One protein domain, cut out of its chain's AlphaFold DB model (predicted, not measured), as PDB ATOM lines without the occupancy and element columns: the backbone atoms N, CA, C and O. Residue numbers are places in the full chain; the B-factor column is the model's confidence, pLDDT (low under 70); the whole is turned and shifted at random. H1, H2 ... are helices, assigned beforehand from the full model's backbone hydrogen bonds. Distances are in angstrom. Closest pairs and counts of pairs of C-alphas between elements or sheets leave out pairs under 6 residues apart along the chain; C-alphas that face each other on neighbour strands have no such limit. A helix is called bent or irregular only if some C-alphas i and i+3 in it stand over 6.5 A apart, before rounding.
ATOM      1  N   SER A   2     149.521  86.576 134.029       54.41
ATOM      2  CA  SER A   2     149.111  87.347 135.204       54.41
ATOM      3  C   SER A   2     149.412  88.828 134.972       54.41
ATOM      4  O   SER A   2     150.394  89.145 134.311       54.41
ATOM      5  N   ASN A   3     148.603  89.728 135.535       59.38
ATOM      6  CA  ASN A   3     148.772  91.185 135.413       59.38
ATOM      7  C   ASN A   3     150.165  91.666 135.886       59.38
ATOM      8  O   ASN A   3     150.671  92.664 135.391       59.38
ATOM      9  N   ASN A   4     150.804  90.913 136.790       59.44
ATOM     10  CA  ASN A   4     152.143  91.202 137.316       59.44
ATOM     11  C   ASN A   4     153.277  90.990 136.298       59.44
ATOM     12  O   ASN A   4     154.332  91.594 136.448       59.44
ATOM     13  N   ASP A   5     153.085  90.131 135.291       59.38
ATOM     14  CA  ASP A   5     154.135  89.838 134.305       59.38
ATOM     15  C   ASP A   5     154.246  90.984 133.276       59.38
ATOM     16  O   ASP A   5     155.335  91.296 132.812       59.38
ATOM     17  N   GLN A   6     153.131  91.662 132.965       60.66
ATOM     18  CA  GLN A   6     153.111  92.821 132.058       60.66
ATOM     19  C   GLN A   6     153.648  94.104 132.705       60.66
ATOM     20  O   GLN A   6     154.291  94.897 132.027       60.66
ATOM     21  N   GLU A   7     153.402  94.312 134.001       61.00
ATOM     22  CA  GLU A   7     153.882  95.494 134.733       61.00
ATOM     23  C   GLU A   7     155.413  95.467 134.908       61.00
ATOM     24  O   GLU A   7     156.074  96.496 134.780       61.00
ATOM     25  N   PHE A   8     155.991  94.272 135.091       61.75
ATOM     26  CA  PHE A   8     157.441  94.068 135.178       61.75
ATOM     27  C   PHE A   8     158.158  94.323 133.836       61.75
ATOM     28  O   PHE A   8     159.214  94.956 133.805       61.75
ATOM     29  N   ASP A   9     157.561  93.893 132.718       71.31
ATOM     30  CA  ASP A   9     158.102  94.123 131.371       71.31
ATOM     31  C   ASP A   9     158.036  95.611 130.955       71.31
ATOM     32  O   ASP A   9     158.919  96.109 130.247       71.31
ATOM     33  N   GLU A  10     157.011  96.350 131.401       75.25
ATOM     34  CA  GLU A  10     156.871  97.791 131.142       75.25
ATOM     35  C   GLU A  10     157.849  98.642 131.972       75.25
ATOM     36  O   GLU A  10     158.395  99.623 131.454       75.25
ATOM     37  N   GLU A  11     158.126  98.257 133.222       77.00
ATOM     38  CA  GLU A  11     159.096  98.935 134.090       77.00
ATOM     39  C   GLU A  11     160.537  98.768 133.568       77.00
ATOM     40  O   GLU A  11     161.269  99.755 133.445       77.00
ATOM     41  N   GLU A  12     160.927  97.562 133.131       79.19
ATOM     42  CA  GLU A  12     162.250  97.323 132.528       79.19
ATOM     43  C   GLU A  12     162.421  98.075 131.191       79.19
ATOM     44  O   GLU A  12     163.497  98.610 130.887       79.19
ATOM     45  N   ALA A  13     161.358  98.163 130.384       79.44
ATOM     46  CA  ALA A  13     161.366  98.936 129.143       79.44
ATOM     47  C   ALA A  13     161.499 100.449 129.401       79.44
ATOM     48  O   ALA A  13     162.228 101.140 128.676       79.44
ATOM     49  N   ALA A  14     160.838 100.967 130.440       82.44
ATOM     50  CA  ALA A  14     160.938 102.365 130.852       82.44
ATOM     51  C   ALA A  14     162.346 102.714 131.368       82.44
ATOM     52  O   ALA A  14     162.914 103.731 130.954       82.44
ATOM     53  N   ASP A  15     162.951 101.841 132.178       85.50
ATOM     54  CA  ASP A  15     164.309 102.023 132.699       85.50
ATOM     55  C   ASP A  15     165.361 102.035 131.584       85.50
ATOM     56  O   ASP A  15     166.236 102.907 131.557       85.50
ATOM     57  N   ARG A  16     165.246 101.137 130.596       84.31
ATOM     58  CA  ARG A  16     166.132 101.109 129.415       84.31
ATOM     59  C   ARG A  16     166.020 102.388 128.584       84.31
ATOM     60  O   ARG A  16     167.042 102.967 128.211       84.31
ATOM     61  N   LEU A  17     164.801 102.878 128.345       82.50
ATOM     62  CA  LEU A  17     164.561 104.142 127.637       82.50
ATOM     63  C   LEU A  17     165.141 105.347 128.387       82.50
ATOM     64  O   LEU A  17     165.669 106.279 127.769       82.50
ATOM     65  N   GLN A  18     165.064 105.343 129.717       83.56
ATOM     66  CA  GLN A  18     165.638 106.391 130.551       83.56
ATOM     67  C   GLN A  18     167.173 106.324 130.562       83.56
ATOM     68  O   GLN A  18     167.833 107.362 130.464       83.56
ATOM     69  N   GLN A  19     167.753 105.123 130.573       83.88
ATOM     70  CA  GLN A  19     169.195 104.904 130.440       83.88
ATOM     71  C   GLN A  19     169.729 105.388 129.086       83.88
ATOM     72  O   GLN A  19     170.740 106.091 129.041       83.88
ATOM     73  N   GLU A  20     169.041 105.077 127.986       80.19
ATOM     74  CA  GLU A  20     169.421 105.542 126.649       80.19
ATOM     75  C   GLU A  20     169.296 107.060 126.505       80.19
ATOM     76  O   GLU A  20     170.205 107.701 125.972       80.19
ATOM     77  N   LYS A  21     168.228 107.666 127.042       80.12
ATOM     78  CA  LYS A  21     168.091 109.130 127.091       80.12
ATOM     79  C   LYS A  21     169.217 109.780 127.886       80.12
ATOM     80  O   LYS A  21     169.797 110.755 127.413       80.12
ATOM     81  N   ASN A  22     169.561 109.237 129.053       81.56
ATOM     82  CA  ASN A  22     170.650 109.754 129.880       81.56
ATOM     83  C   ASN A  22     172.005 109.633 129.169       81.56
ATOM     84  O   ASN A  22     172.785 110.585 129.181       81.56
ATOM     85  N   LYS A  23     172.254 108.510 128.487       80.31
ATOM     86  CA  LYS A  23     173.474 108.267 127.702       80.31
ATOM     87  C   LYS A  23     173.564 109.172 126.466       80.31
ATOM     88  O   LYS A  23     174.635 109.669 126.126       80.31
ATOM     89  N   SER A  24     172.436 109.430 125.809       75.25
ATOM     90  CA  SER A  24     172.346 110.363 124.684       75.25
ATOM     91  C   SER A  24     172.564 111.811 125.136       75.25
ATOM     92  O   SER A  24     173.329 112.545 124.513       75.25
ATOM     93  N   GLN A  25     171.973 112.217 126.266       74.44
ATOM     94  CA  GLN A  25     172.192 113.543 126.845       74.44
ATOM     95  C   GLN A  25     173.627 113.741 127.341       74.44
ATOM     96  O   GLN A  25     174.167 114.835 127.176       74.44
ATOM     97  N   SER A  26     174.261 112.720 127.928       73.19
ATOM     98  CA  SER A  26     175.670 112.799 128.322       73.19
ATOM     99  C   SER A  26     176.583 112.929 127.105       73.19
ATOM    100  O   SER A  26     177.445 113.801 127.104       73.19
ATOM    101  N   ALA A  27     176.334 112.155 126.043       75.56
ATOM    102  CA  ALA A  27     177.076 112.263 124.788       75.56
ATOM    103  C   ALA A  27     176.897 113.644 124.134       75.56
ATOM    104  O   ALA A  27     177.863 114.240 123.670       75.56
ATOM    105  N   LEU A  28     175.684 114.211 124.149       73.69
ATOM    106  CA  LEU A  28     175.453 115.564 123.637       73.69
ATOM    107  C   LEU A  28     176.219 116.623 124.439       73.69
ATOM    108  O   LEU A  28     176.798 117.534 123.854       73.69
ATOM    109  N   LYS A  29     176.220 116.517 125.776       71.88
ATOM    110  CA  LYS A  29     176.969 117.436 126.648       71.88
ATOM    111  C   LYS A  29     178.470 117.356 126.392       71.88
ATOM    112  O   LYS A  29     179.123 118.393 126.377       71.88
ATOM    113  N   GLU A  30     178.990 116.156 126.168       70.88
ATOM    114  CA  GLU A  30     180.391 115.927 125.822       70.88
ATOM    115  C   GLU A  30     180.745 116.568 124.474       70.88
ATOM    116  O   GLU A  30     181.715 117.315 124.393       70.88
ATOM    117  N   VAL A  31     179.898 116.404 123.452       72.44
ATOM    118  CA  VAL A  31     180.078 117.055 122.143       72.44
ATOM    119  C   VAL A  31     180.043 118.581 122.259       72.44
ATOM    120  O   VAL A  31     180.880 119.262 121.675       72.44
ATOM    121  N   VAL A  32     179.102 119.147 123.024       71.38
ATOM    122  CA  VAL A  32     179.027 120.607 123.221       71.38
ATOM    123  C   VAL A  32     180.253 121.129 123.973       71.38
ATOM    124  O   VAL A  32     180.778 122.186 123.621       71.38
ATOM    125  N   ALA A  33     180.727 120.395 124.983       70.25
ATOM    126  CA  ALA A  33     181.937 120.745 125.716       70.25
ATOM    127  C   ALA A  33     183.175 120.712 124.806       70.25
ATOM    128  O   ALA A  33     183.956 121.660 124.821       70.25
ATOM    129  N   ASP A  34     183.311 119.685 123.966       69.81
ATOM    130  CA  ASP A  34     184.442 119.534 123.045       69.81
ATOM    131  C   ASP A  34     184.452 120.633 121.965       69.81
ATOM    132  O   ASP A  34     185.495 121.204 121.649       69.81
ATOM    133  N   VAL A  35     183.277 121.038 121.465       73.38
ATOM    134  CA  VAL A  35     183.146 122.181 120.541       73.38
ATOM    135  C   VAL A  35     183.539 123.500 121.213       73.38
ATOM    136  O   VAL A  35     184.175 124.347 120.584       73.38
ATOM    137  N   ALA A  36     183.192 123.684 122.488       76.38
ATOM    138  CA  ALA A  36     183.530 124.898 123.226       76.38
ATOM    139  C   ALA A  36     185.035 125.002 123.535       76.38
ATOM    140  O   ALA A  36     185.590 126.103 123.511       76.38
ATOM    141  N   THR A  37     185.713 123.880 123.799       82.88
ATOM    142  CA  THR A  37     187.148 123.858 124.130       82.88
ATOM    143  C   THR A  37     188.059 123.673 122.917       82.88
ATOM    144  O   THR A  37     189.253 123.969 123.012       82.88
ATOM    145  N   ALA A  38     187.518 123.285 121.757       78.81
ATOM    146  CA  ALA A  38     188.243 123.126 120.496       78.81
ATOM    147  C   ALA A  38     189.220 124.273 120.150       78.81
ATOM    148  O   ALA A  38     190.384 123.975 119.865       78.81
ATOM    149  N   PRO A  39     188.843 125.571 120.188       85.38
ATOM    150  CA  PRO A  39     189.778 126.646 119.849       85.38
ATOM    151  C   PRO A  39     190.946 126.740 120.836       85.38
ATOM    152  O   PRO A  39     192.083 126.984 120.426       85.38
ATOM    153  N   VAL A  40     190.691 126.497 122.125       87.44
ATOM    154  CA  VAL A  40     191.738 126.489 123.152       87.44
ATOM    155  C   VAL A  40     192.679 125.313 122.926       87.44
ATOM    156  O   VAL A  40     193.891 125.507 122.919       87.44
ATOM    157  N   ARG A  41     192.135 124.124 122.641       85.50
ATOM    158  CA  ARG A  41     192.916 122.917 122.344       85.50
ATOM    159  C   ARG A  41     193.794 123.068 121.102       85.50
ATOM    160  O   ARG A  41     194.917 122.571 121.074       85.50
ATOM    161  N   ILE A  42     193.319 123.776 120.077       86.69
ATOM    162  CA  ILE A  42     194.130 124.117 118.898       86.69
ATOM    163  C   ILE A  42     195.259 125.079 119.286       86.69
ATOM    164  O   ILE A  42     196.402 124.884 118.873       86.69
ATOM    165  N   GLY A  43     194.959 126.097 120.095       89.62
ATOM    166  CA  GLY A  43     195.952 127.057 120.577       89.62
ATOM    167  C   GLY A  43     197.064 126.400 121.394       89.62
ATOM    168  O   GLY A  43     198.242 126.596 121.093       89.62
ATOM    169  N   THR A  44     196.706 125.578 122.381       91.00
ATOM    170  CA  THR A  44     197.668 124.839 123.215       91.00
ATOM    171  C   THR A  44     198.477 123.838 122.393       91.00
ATOM    172  O   THR A  44     199.686 123.754 122.560       91.00
ATOM    173  N   SER A  45     197.859 123.158 121.423       88.75
ATOM    174  CA  SER A  45     198.563 122.278 120.479       88.75
ATOM    175  C   SER A  45     199.591 123.025 119.614       88.75
ATOM    176  O   SER A  45     200.724 122.573 119.444       88.75
ATOM    177  N   ASN A  46     199.249 124.213 119.109       91.19
ATOM    178  CA  ASN A  46     200.189 125.030 118.337       91.19
ATOM    179  C   ASN A  46     201.369 125.507 119.194       91.19
ATOM    180  O   ASN A  46     202.508 125.486 118.732       91.19
ATOM    181  N   LEU A  47     201.106 125.906 120.439       92.56
ATOM    182  CA  LEU A  47     202.155 126.274 121.388       92.56
ATOM    183  C   LEU A  47     203.045 125.078 121.740       92.56
ATOM    184  O   LEU A  47     204.263 125.235 121.775       92.56
ATOM    185  N   LEU A  48     202.470 123.885 121.913       92.44
ATOM    186  CA  LEU A  48     203.229 122.650 122.115       92.44
ATOM    187  C   LEU A  48     204.155 122.381 120.927       92.44
ATOM    188  O   LEU A  48     205.343 122.118 121.106       92.44
ATOM    189  N   ARG A  49     203.653 122.548 119.701       91.94
ATOM    190  CA  ARG A  49     204.473 122.444 118.493       91.94
ATOM    191  C   ARG A  49     205.604 123.474 118.475       91.94
ATOM    192  O   ARG A  49     206.736 123.128 118.146       91.94
ATOM    193  N   SER A  50     205.334 124.726 118.843       91.94
ATOM    194  CA  SER A  50     206.371 125.758 118.975       91.94
ATOM    195  C   SER A  50     207.403 125.417 120.054       91.94
ATOM    196  O   SER A  50     208.591 125.665 119.851       91.94
ATOM    197  N   ALA A  51     206.983 124.811 121.165       91.56
ATOM    198  CA  ALA A  51     207.878 124.357 122.220       91.56
ATOM    199  C   ALA A  51     208.816 123.249 121.720       91.56
ATOM    200  O   ALA A  51     210.022 123.339 121.941       91.56
ATOM    201  N   TRP A  52     208.319 122.285 120.941       91.31
ATOM    202  CA  TRP A  52     209.178 121.310 120.260       91.31
ATOM    203  C   TRP A  52     210.126 121.956 119.251       91.31
ATOM    204  O   TRP A  52     211.296 121.598 119.189       91.31
ATOM    205  N   LEU A  53     209.670 122.950 118.488       91.69
ATOM    206  CA  LEU A  53     210.536 123.671 117.547       91.69
ATOM    207  C   LEU A  53     211.631 124.483 118.252       91.69
ATOM    208  O   LEU A  53     212.675 124.745 117.658       91.69
ATOM    209  N   SER A  54     211.448 124.844 119.523       89.62
ATOM    210  CA  SER A  54     212.511 125.486 120.302       89.62
ATOM    211  C   SER A  54     213.719 124.572 120.544       89.62
ATOM    212  O   SER A  54     214.779 125.089 120.890       89.62
ATOM    213  N   PHE A  55     213.607 123.261 120.266       84.00
ATOM    214  CA  PHE A  55     214.698 122.276 120.313       84.00
ATOM    215  C   PHE A  55     215.950 122.699 119.531       84.00
ATOM    216  O   PHE A  55     217.065 122.362 119.919       84.00
ATOM    217  N   PHE A  56     215.800 123.496 118.467       85.81
ATOM    218  CA  PHE A  56     216.937 124.006 117.688       85.81
ATOM    219  C   PHE A  56     217.787 125.057 118.423       85.81
ATOM    220  O   PHE A  56     218.860 125.422 117.944       85.81
ATOM    221  N   SER A  57     217.339 125.546 119.580       88.00
ATOM    222  CA  SER A  57     218.083 126.463 120.443       88.00
ATOM    223  C   SER A  57     218.240 125.854 121.828       88.00
ATOM    224  O   SER A  57     217.251 125.618 122.510       88.00
ATOM    225  N   VAL A  58     219.479 125.670 122.295       81.25
ATOM    226  CA  VAL A  58     219.756 125.129 123.640       81.25
ATOM    227  C   VAL A  58     219.076 125.969 124.727       81.25
ATOM    228  O   VAL A  58     218.449 125.427 125.632       81.25
ATOM    229  N   VAL A  59     219.144 127.300 124.611       83.19
ATOM    230  CA  VAL A  59     218.514 128.216 125.575       83.19
ATOM    231  C   VAL A  59     216.990 128.170 125.450       83.19
ATOM    232  O   VAL A  59     216.289 128.090 126.454       83.19
ATOM    233  N   GLY A  60     216.463 128.185 124.224       85.69
ATOM    234  CA  GLY A  60     215.017 128.121 124.000       85.69
ATOM    235  C   GLY A  60     214.418 126.823 124.536       85.69
ATOM    236  O   GLY A  60     213.430 126.849 125.262       85.69
ATOM    237  N   PHE A  61     215.060 125.700 124.243       89.94
ATOM    238  CA  PHE A  61     214.581 124.386 124.623       89.94
ATOM    239  C   PHE A  61     214.661 124.138 126.127       89.94
ATOM    240  O   PHE A  61     213.658 123.772 126.726       89.94
ATOM    241  N   ILE A  62     215.816 124.371 126.759       87.69
ATOM    242  CA  ILE A  62     216.002 124.031 128.179       87.69
ATOM    243  C   ILE A  62     215.157 124.934 129.086       87.69
ATOM    244  O   ILE A  62     214.566 124.449 130.047       87.69
ATOM    245  N   PHE A  63     215.080 126.237 128.795       86.38
ATOM    246  CA  PHE A  63     214.432 127.193 129.700       86.38
ATOM    247  C   PHE A  63     212.952 127.442 129.401       86.38
ATOM    248  O   PHE A  63     212.233 127.883 130.294       86.38
ATOM    249  N   ILE A  64     212.489 127.208 128.168       89.50
ATOM    250  CA  ILE A  64     211.118 127.550 127.749       89.50
ATOM    251  C   ILE A  64     210.402 126.328 127.169       89.50
ATOM    252  O   ILE A  64     209.305 125.997 127.616       89.50
ATOM    253  N   GLY A  65     211.024 125.639 126.210       91.81
ATOM    254  CA  GLY A  65     210.428 124.510 125.498       91.81
ATOM    255  C   GLY A  65     210.078 123.339 126.408       91.81
ATOM    256  O   GLY A  65     208.912 122.979 126.532       91.81
ATOM    257  N   LEU A  66     211.081 122.770 127.074       90.75
ATOM    258  CA  LEU A  66     210.936 121.603 127.937       90.75
ATOM    259  C   LEU A  66     209.990 121.868 129.126       90.75
ATOM    260  O   LEU A  66     209.098 121.049 129.350       90.75
ATOM    261  N   PRO A  67     210.063 123.017 129.836       92.56
ATOM    262  CA  PRO A  67     209.067 123.351 130.855       92.56
ATOM    263  C   PRO A  67     207.643 123.443 130.303       92.56
ATOM    264  O   PRO A  67     206.712 122.977 130.956       92.56
ATOM    265  N   TYR A  68     207.457 124.009 129.104       93.81
ATOM    266  CA  TYR A  68     206.136 124.074 128.481       93.81
ATOM    267  C   TYR A  68     205.618 122.691 128.077       93.81
ATOM    268  O   TYR A  68     204.453 122.396 128.319       93.81
ATOM    269  N   ILE A  69     206.463 121.827 127.506       93.69
ATOM    270  CA  ILE A  69     206.091 120.448 127.143       93.69
ATOM    271  C   ILE A  69     205.636 119.679 128.391       93.69
ATOM    272  O   ILE A  69     204.576 119.052 128.371       93.69
ATOM    273  N   ASN A  70     206.372 119.799 129.500       93.00
ATOM    274  CA  ASN A  70     206.006 119.188 130.780       93.00
ATOM    275  C   ASN A  70     204.706 119.770 131.361       93.00
ATOM    276  O   ASN A  70     203.829 119.022 131.798       93.00
ATOM    277  N   LEU A  71     204.535 121.096 131.314       93.44
ATOM    278  CA  LEU A  71     203.294 121.758 131.727       93.44
ATOM    279  C   LEU A  71     202.102 121.297 130.884       93.44
ATOM    280  O   LEU A  71     201.023 121.085 131.425       93.44
ATOM    281  N   HIS A  72     202.282 121.151 129.573       92.94
ATOM    282  CA  HIS A  72     201.238 120.709 128.653       92.94
ATOM    283  C   HIS A  72     200.854 119.252 128.914       92.94
ATOM    284  O   HIS A  72     199.667 118.952 129.007       92.94
ATOM    285  N   ALA A  73     201.833 118.362 129.095       90.75
ATOM    286  CA  ALA A  73     201.591 116.959 129.432       90.75
ATOM    287  C   ALA A  73     200.825 116.821 130.762       90.75
ATOM    288  O   ALA A  73     199.839 116.087 130.853       90.75
ATOM    289  N   PHE A  74     201.209 117.597 131.778       90.25
ATOM    290  CA  PHE A  74     200.487 117.672 133.051       90.25
ATOM    291  C   PHE A  74     199.098 118.319 132.909       90.25
ATOM    292  O   PHE A  74     198.120 117.858 133.496       90.25
ATOM    293  N   GLY A  75     198.985 119.361 132.086       89.25
ATOM    294  CA  GLY A  75     197.730 120.031 131.763       89.25
ATOM    295  C   GLY A  75     196.736 119.091 131.090       89.25
ATOM    296  O   GLY A  75     195.561 119.108 131.444       89.25
ATOM    297  N   HIS A  76     197.201 118.218 130.196       88.31
ATOM    298  CA  HIS A  76     196.386 117.163 129.598       88.31
ATOM    299  C   HIS A  76     195.902 116.146 130.635       88.31
ATOM    300  O   HIS A  76     194.735 115.765 130.607       88.31
ATOM    301  N   PHE A  77     196.752 115.763 131.592       84.75
ATOM    302  CA  PHE A  77     196.363 114.854 132.672       84.75
ATOM    303  C   PHE A  77     195.229 115.416 133.551       84.75
ATOM    304  O   PHE A  77     194.330 114.673 133.937       84.75
ATOM    305  N   ILE A  78     195.235 116.722 133.849       87.56
ATOM    306  CA  ILE A  78     194.180 117.368 134.658       87.56
ATOM    307  C   ILE A  78     192.955 117.732 133.806       87.56
ATOM    308  O   ILE A  78     191.814 117.586 134.243       87.56
ATOM    309  N   MET A  79     193.189 118.264 132.609       87.31
ATOM    310  CA  MET A  79     192.196 118.912 131.755       87.31
ATOM    311  C   MET A  79     192.330 118.440 130.294       87.31
ATOM    312  O   MET A  79     192.706 119.221 129.410       87.31
ATOM    313  N   PRO A  80     191.970 117.179 129.996       82.94
ATOM    314  CA  PRO A  80     192.162 116.591 128.668       82.94
ATOM    315  C   PRO A  80     191.354 117.292 127.562       82.94
ATOM    316  O   PRO A  80     191.714 117.222 126.391       82.94
ATOM    317  N   SER A  81     190.291 118.028 127.911       81.38
ATOM    318  CA  SER A  81     189.483 118.806 126.957       81.38
ATOM    319  C   SER A  81     190.198 120.050 126.408       81.38
ATOM    320  O   SER A  81     189.839 120.536 125.337       81.38
ATOM    321  N   PHE A  82     191.195 120.583 127.127       84.88
ATOM    322  CA  PHE A  82     191.899 121.827 126.775       84.88
ATOM    323  C   PHE A  82     193.294 121.601 126.186       84.88
ATOM    324  O   PHE A  82     193.826 122.487 125.514       84.88
ATOM    325  N   PHE A  83     193.888 120.435 126.420       88.25
ATOM    326  CA  PHE A  83     195.235 120.095 125.976       88.25
ATOM    327  C   PHE A  83     195.180 118.829 125.125       88.25
ATOM    328  O   PHE A  83     194.509 117.865 125.476       88.25
ATOM    329  N   ALA A  84     195.871 118.824 123.989       84.62
ATOM    330  CA  ALA A  84     196.038 117.616 123.182       84.62
ATOM    331  C   ALA A  84     197.026 116.638 123.847       84.62
ATOM    332  O   ALA A  84     197.870 117.085 124.626       84.62
ATOM    333  N   ASN A  85     196.957 115.343 123.512       84.56
ATOM    334  CA  ASN A  85     198.066 114.428 123.812       84.56
ATOM    335  C   ASN A  85     199.356 114.932 123.147       84.56
ATOM    336  O   ASN A  85     199.306 115.702 122.184       84.56
ATOM    337  N   LEU A  86     200.502 114.479 123.647       83.88
ATOM    338  CA  LEU A  86     201.770 114.683 122.951       83.88
ATOM    339  C   LEU A  86     201.700 113.978 121.583       83.88
ATOM    340  O   LEU A  86     200.929 113.044 121.396       83.88
ATOM    341  N   GLY A  87     202.418 114.461 120.572       81.38
ATOM    342  CA  GLY A  87     202.400 113.852 119.238       81.38
ATOM    343  C   GLY A  87     201.186 114.221 118.368       81.38
ATOM    344  O   GLY A  87     201.313 114.309 117.142       81.38
ATOM    345  N   GLU A  88     200.021 114.504 118.962       80.62
ATOM    346  CA  GLU A  88     198.805 114.903 118.239       80.62
ATOM    347  C   GLU A  88     198.971 116.202 117.433       80.62
ATOM    348  O   GLU A  88     198.230 116.420 116.471       80.62
ATOM    349  N   GLU A  89     199.910 117.068 117.808       82.75
ATOM    350  CA  GLU A  89     200.235 118.323 117.126       82.75
ATOM    351  C   GLU A  89     200.889 118.120 115.747       82.75
ATOM    352  O   GLU A  89     200.901 119.037 114.918       82.75
ATOM    353  N   TRP A  90     201.400 116.915 115.478       83.88
ATOM    354  CA  TRP A  90     202.019 116.543 114.203       83.88
ATOM    355  C   TRP A  90     201.057 115.821 113.258       83.88
ATOM    356  O   TRP A  90     201.349 115.686 112.067       83.88
ATOM    357  N   VAL A  91     199.897 115.385 113.758       79.12
ATOM    358  CA  VAL A  91     198.894 114.679 112.959       79.12
ATOM    359  C   VAL A  91     197.985 115.696 112.255       79.12
ATOM    360  O   VAL A  91     197.314 116.489 112.920       79.12
ATOM    361  N   PRO A  92     197.899 115.687 110.910       70.50
ATOM    362  CA  PRO A  92     196.996 116.578 110.191       70.50
ATOM    363  C   PRO A  92     195.531 116.266 110.534       70.50
ATOM    364  O   PRO A  92     195.138 115.105 110.664       70.50
ATOM    365  N   GLY A  93     194.702 117.309 110.652       65.75
ATOM    366  CA  GLY A  93     193.320 117.199 111.145       65.75
ATOM    367  C   GLY A  93     192.428 116.209 110.381       65.75
ATOM    368  O   GLY A  93     191.526 115.623 110.975       65.75
ATOM    369  N   SER A  94     192.719 115.949 109.104       63.22
ATOM    370  CA  SER A  94     192.022 114.955 108.276       63.22
ATOM    371  C   SER A  94     192.256 113.507 108.721       63.22
ATOM    372  O   SER A  94     191.358 112.678 108.612       63.22
ATOM    373  N   VAL A  95     193.436 113.192 109.262       62.75
ATOM    374  CA  VAL A  95     193.783 111.846 109.759       62.75
ATOM    375  C   VAL A  95     193.239 111.634 111.175       62.75
ATOM    376  O   VAL A  95     192.883 110.520 111.556       62.75
ATOM    377  N   LYS A  96     193.092 112.720 111.940       60.66
ATOM    378  CA  LYS A  96     192.628 112.703 113.332       60.66
ATOM    379  C   LYS A  96     191.172 112.236 113.477       60.66
ATOM    380  O   LYS A  96     190.866 111.482 114.396       60.66
ATOM    381  N   GLN A  97     190.301 112.598 112.529       56.41
ATOM    382  CA  GLN A  97     188.916 112.096 112.465       56.41
ATOM    383  C   GLN A  97     188.835 110.586 112.211       56.41
ATOM    384  O   GLN A  97     187.920 109.930 112.698       56.41
ATOM    385  N   PHE A  98     189.801 110.023 111.482       53.31
ATOM    386  CA  PHE A  98     189.845 108.590 111.198       53.31
ATOM    387  C   PHE A  98     190.434 107.800 112.376       53.31
ATOM    388  O   PHE A  98     189.924 106.738 112.733       53.31
ATOM    389  N   ALA A  99     191.453 108.353 113.041       49.75
ATOM    390  CA  ALA A  99     192.092 107.753 114.213       49.75
ATOM    391  C   ALA A  99     191.143 107.624 115.421       49.75
ATOM    392  O   ALA A  99     191.230 106.642 116.155       49.75
ATOM    393  N   GLY A 100     190.179 108.542 115.579       50.25
ATOM    394  CA  GLY A 100     189.135 108.456 116.611       50.25
ATOM    395  C   GLY A 100     188.236 107.211 116.520       50.25
ATOM    396  O   GLY A 100     187.583 106.865 117.499       50.25
ATOM    397  N   SER A 101     188.230 106.502 115.381       47.78
ATOM    398  CA  SER A 101     187.467 105.257 115.185       47.78
ATOM    399  C   SER A 101     188.226 103.976 115.576       47.78
ATOM    400  O   SER A 101     187.611 102.924 115.743       47.78
TER     401      SER A 101
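AT A GLANCE: This is residues 2 to 101 of the 161 residues of an uncharacterized protein of Candidatus Falkowbacteria bacterium RIFOXYD2_FULL_34_120 (UniProt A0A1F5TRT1). A helical hairpin, made of the arm H1b and the helix H2 folded back beside it, has a long helical arm leading into it: H1a, of which residues 3 to 29 stick out free together with Ser 2. After the hairpin come a long stretch with no named element, residues 79 to 92, and the short helix H3, which is apart from the other helices. The printed part has 100 residues with three named helices, H1, H2 and H3 in that order, and no named strand; the class is all helix. The whole is extended, with a radius of gyration of the C-alphas of 22.2 A, and the C-alphas span 81 by 27 by 19 A.

IN THESE COORDINATES: H1 covers residues 3 to 56 and by its hydrogen bonds was assigned as one helix, but it is bent: C-alphas 36 and 39 are 7.3 A apart. Its arm H1a, residues 3 to 36, begins with C-alpha 3 at (148.772, 91.185, 135.413) and measures 49.9 A from first to last C-alpha. Its arm H1b, residues 39 to 56, measures 27.4 A and begins with C-alpha 39 at (189.778, 126.646, 119.849). H2, residues 58 to 78, measures 28.9 A. It is only just irregular, with C-alphas 63 and 66 lying 6.8 A apart, and it has a kink of 33 degrees near residue 65. H3, residues 93 to 99, measures 10.0 A and ends with C-alpha 99 at (192.092, 107.753, 114.213).

HOW THE PARTS SIT: The lines of H1a and H1b stand at a steep tilt of 50 degrees. H1b and H2 touch, with 22 pairs of C-alphas within 8 A; the closest are those of Ala 51 and Gly 65, 4.2 A apart. They form a helical hairpin, at a shallow tilt of 32 degrees, opposite ways, with 9.8 A from centre to centre. H1a and H2 are apart, and H3 is apart from H1a, H1b and H2. In H1a every O i to N i+4 pair is within hydrogen-bond range; in H1b 12 of 14 are, in H2 15 of 17, and in H3 1 of 3, beside 3 of 4 O i to N i+3 pairs.

THE WHOLE: The two C-alphas farthest apart are those of Ser 2 and Val 59, 81.1 A. Without residues 2 to 29, which stand free, the body has 72 residues and spans 40 by 24 by 17 A. The printed part has no cut. The link from H1 to H2 is tight, with 1 residue; the link from H2 to H3 is long, with 14 residues. The mean pLDDT of the printed part is 79.7, and it is under 70 at residues 2 to 8, residue 34 and residues 93 to 101 of this model.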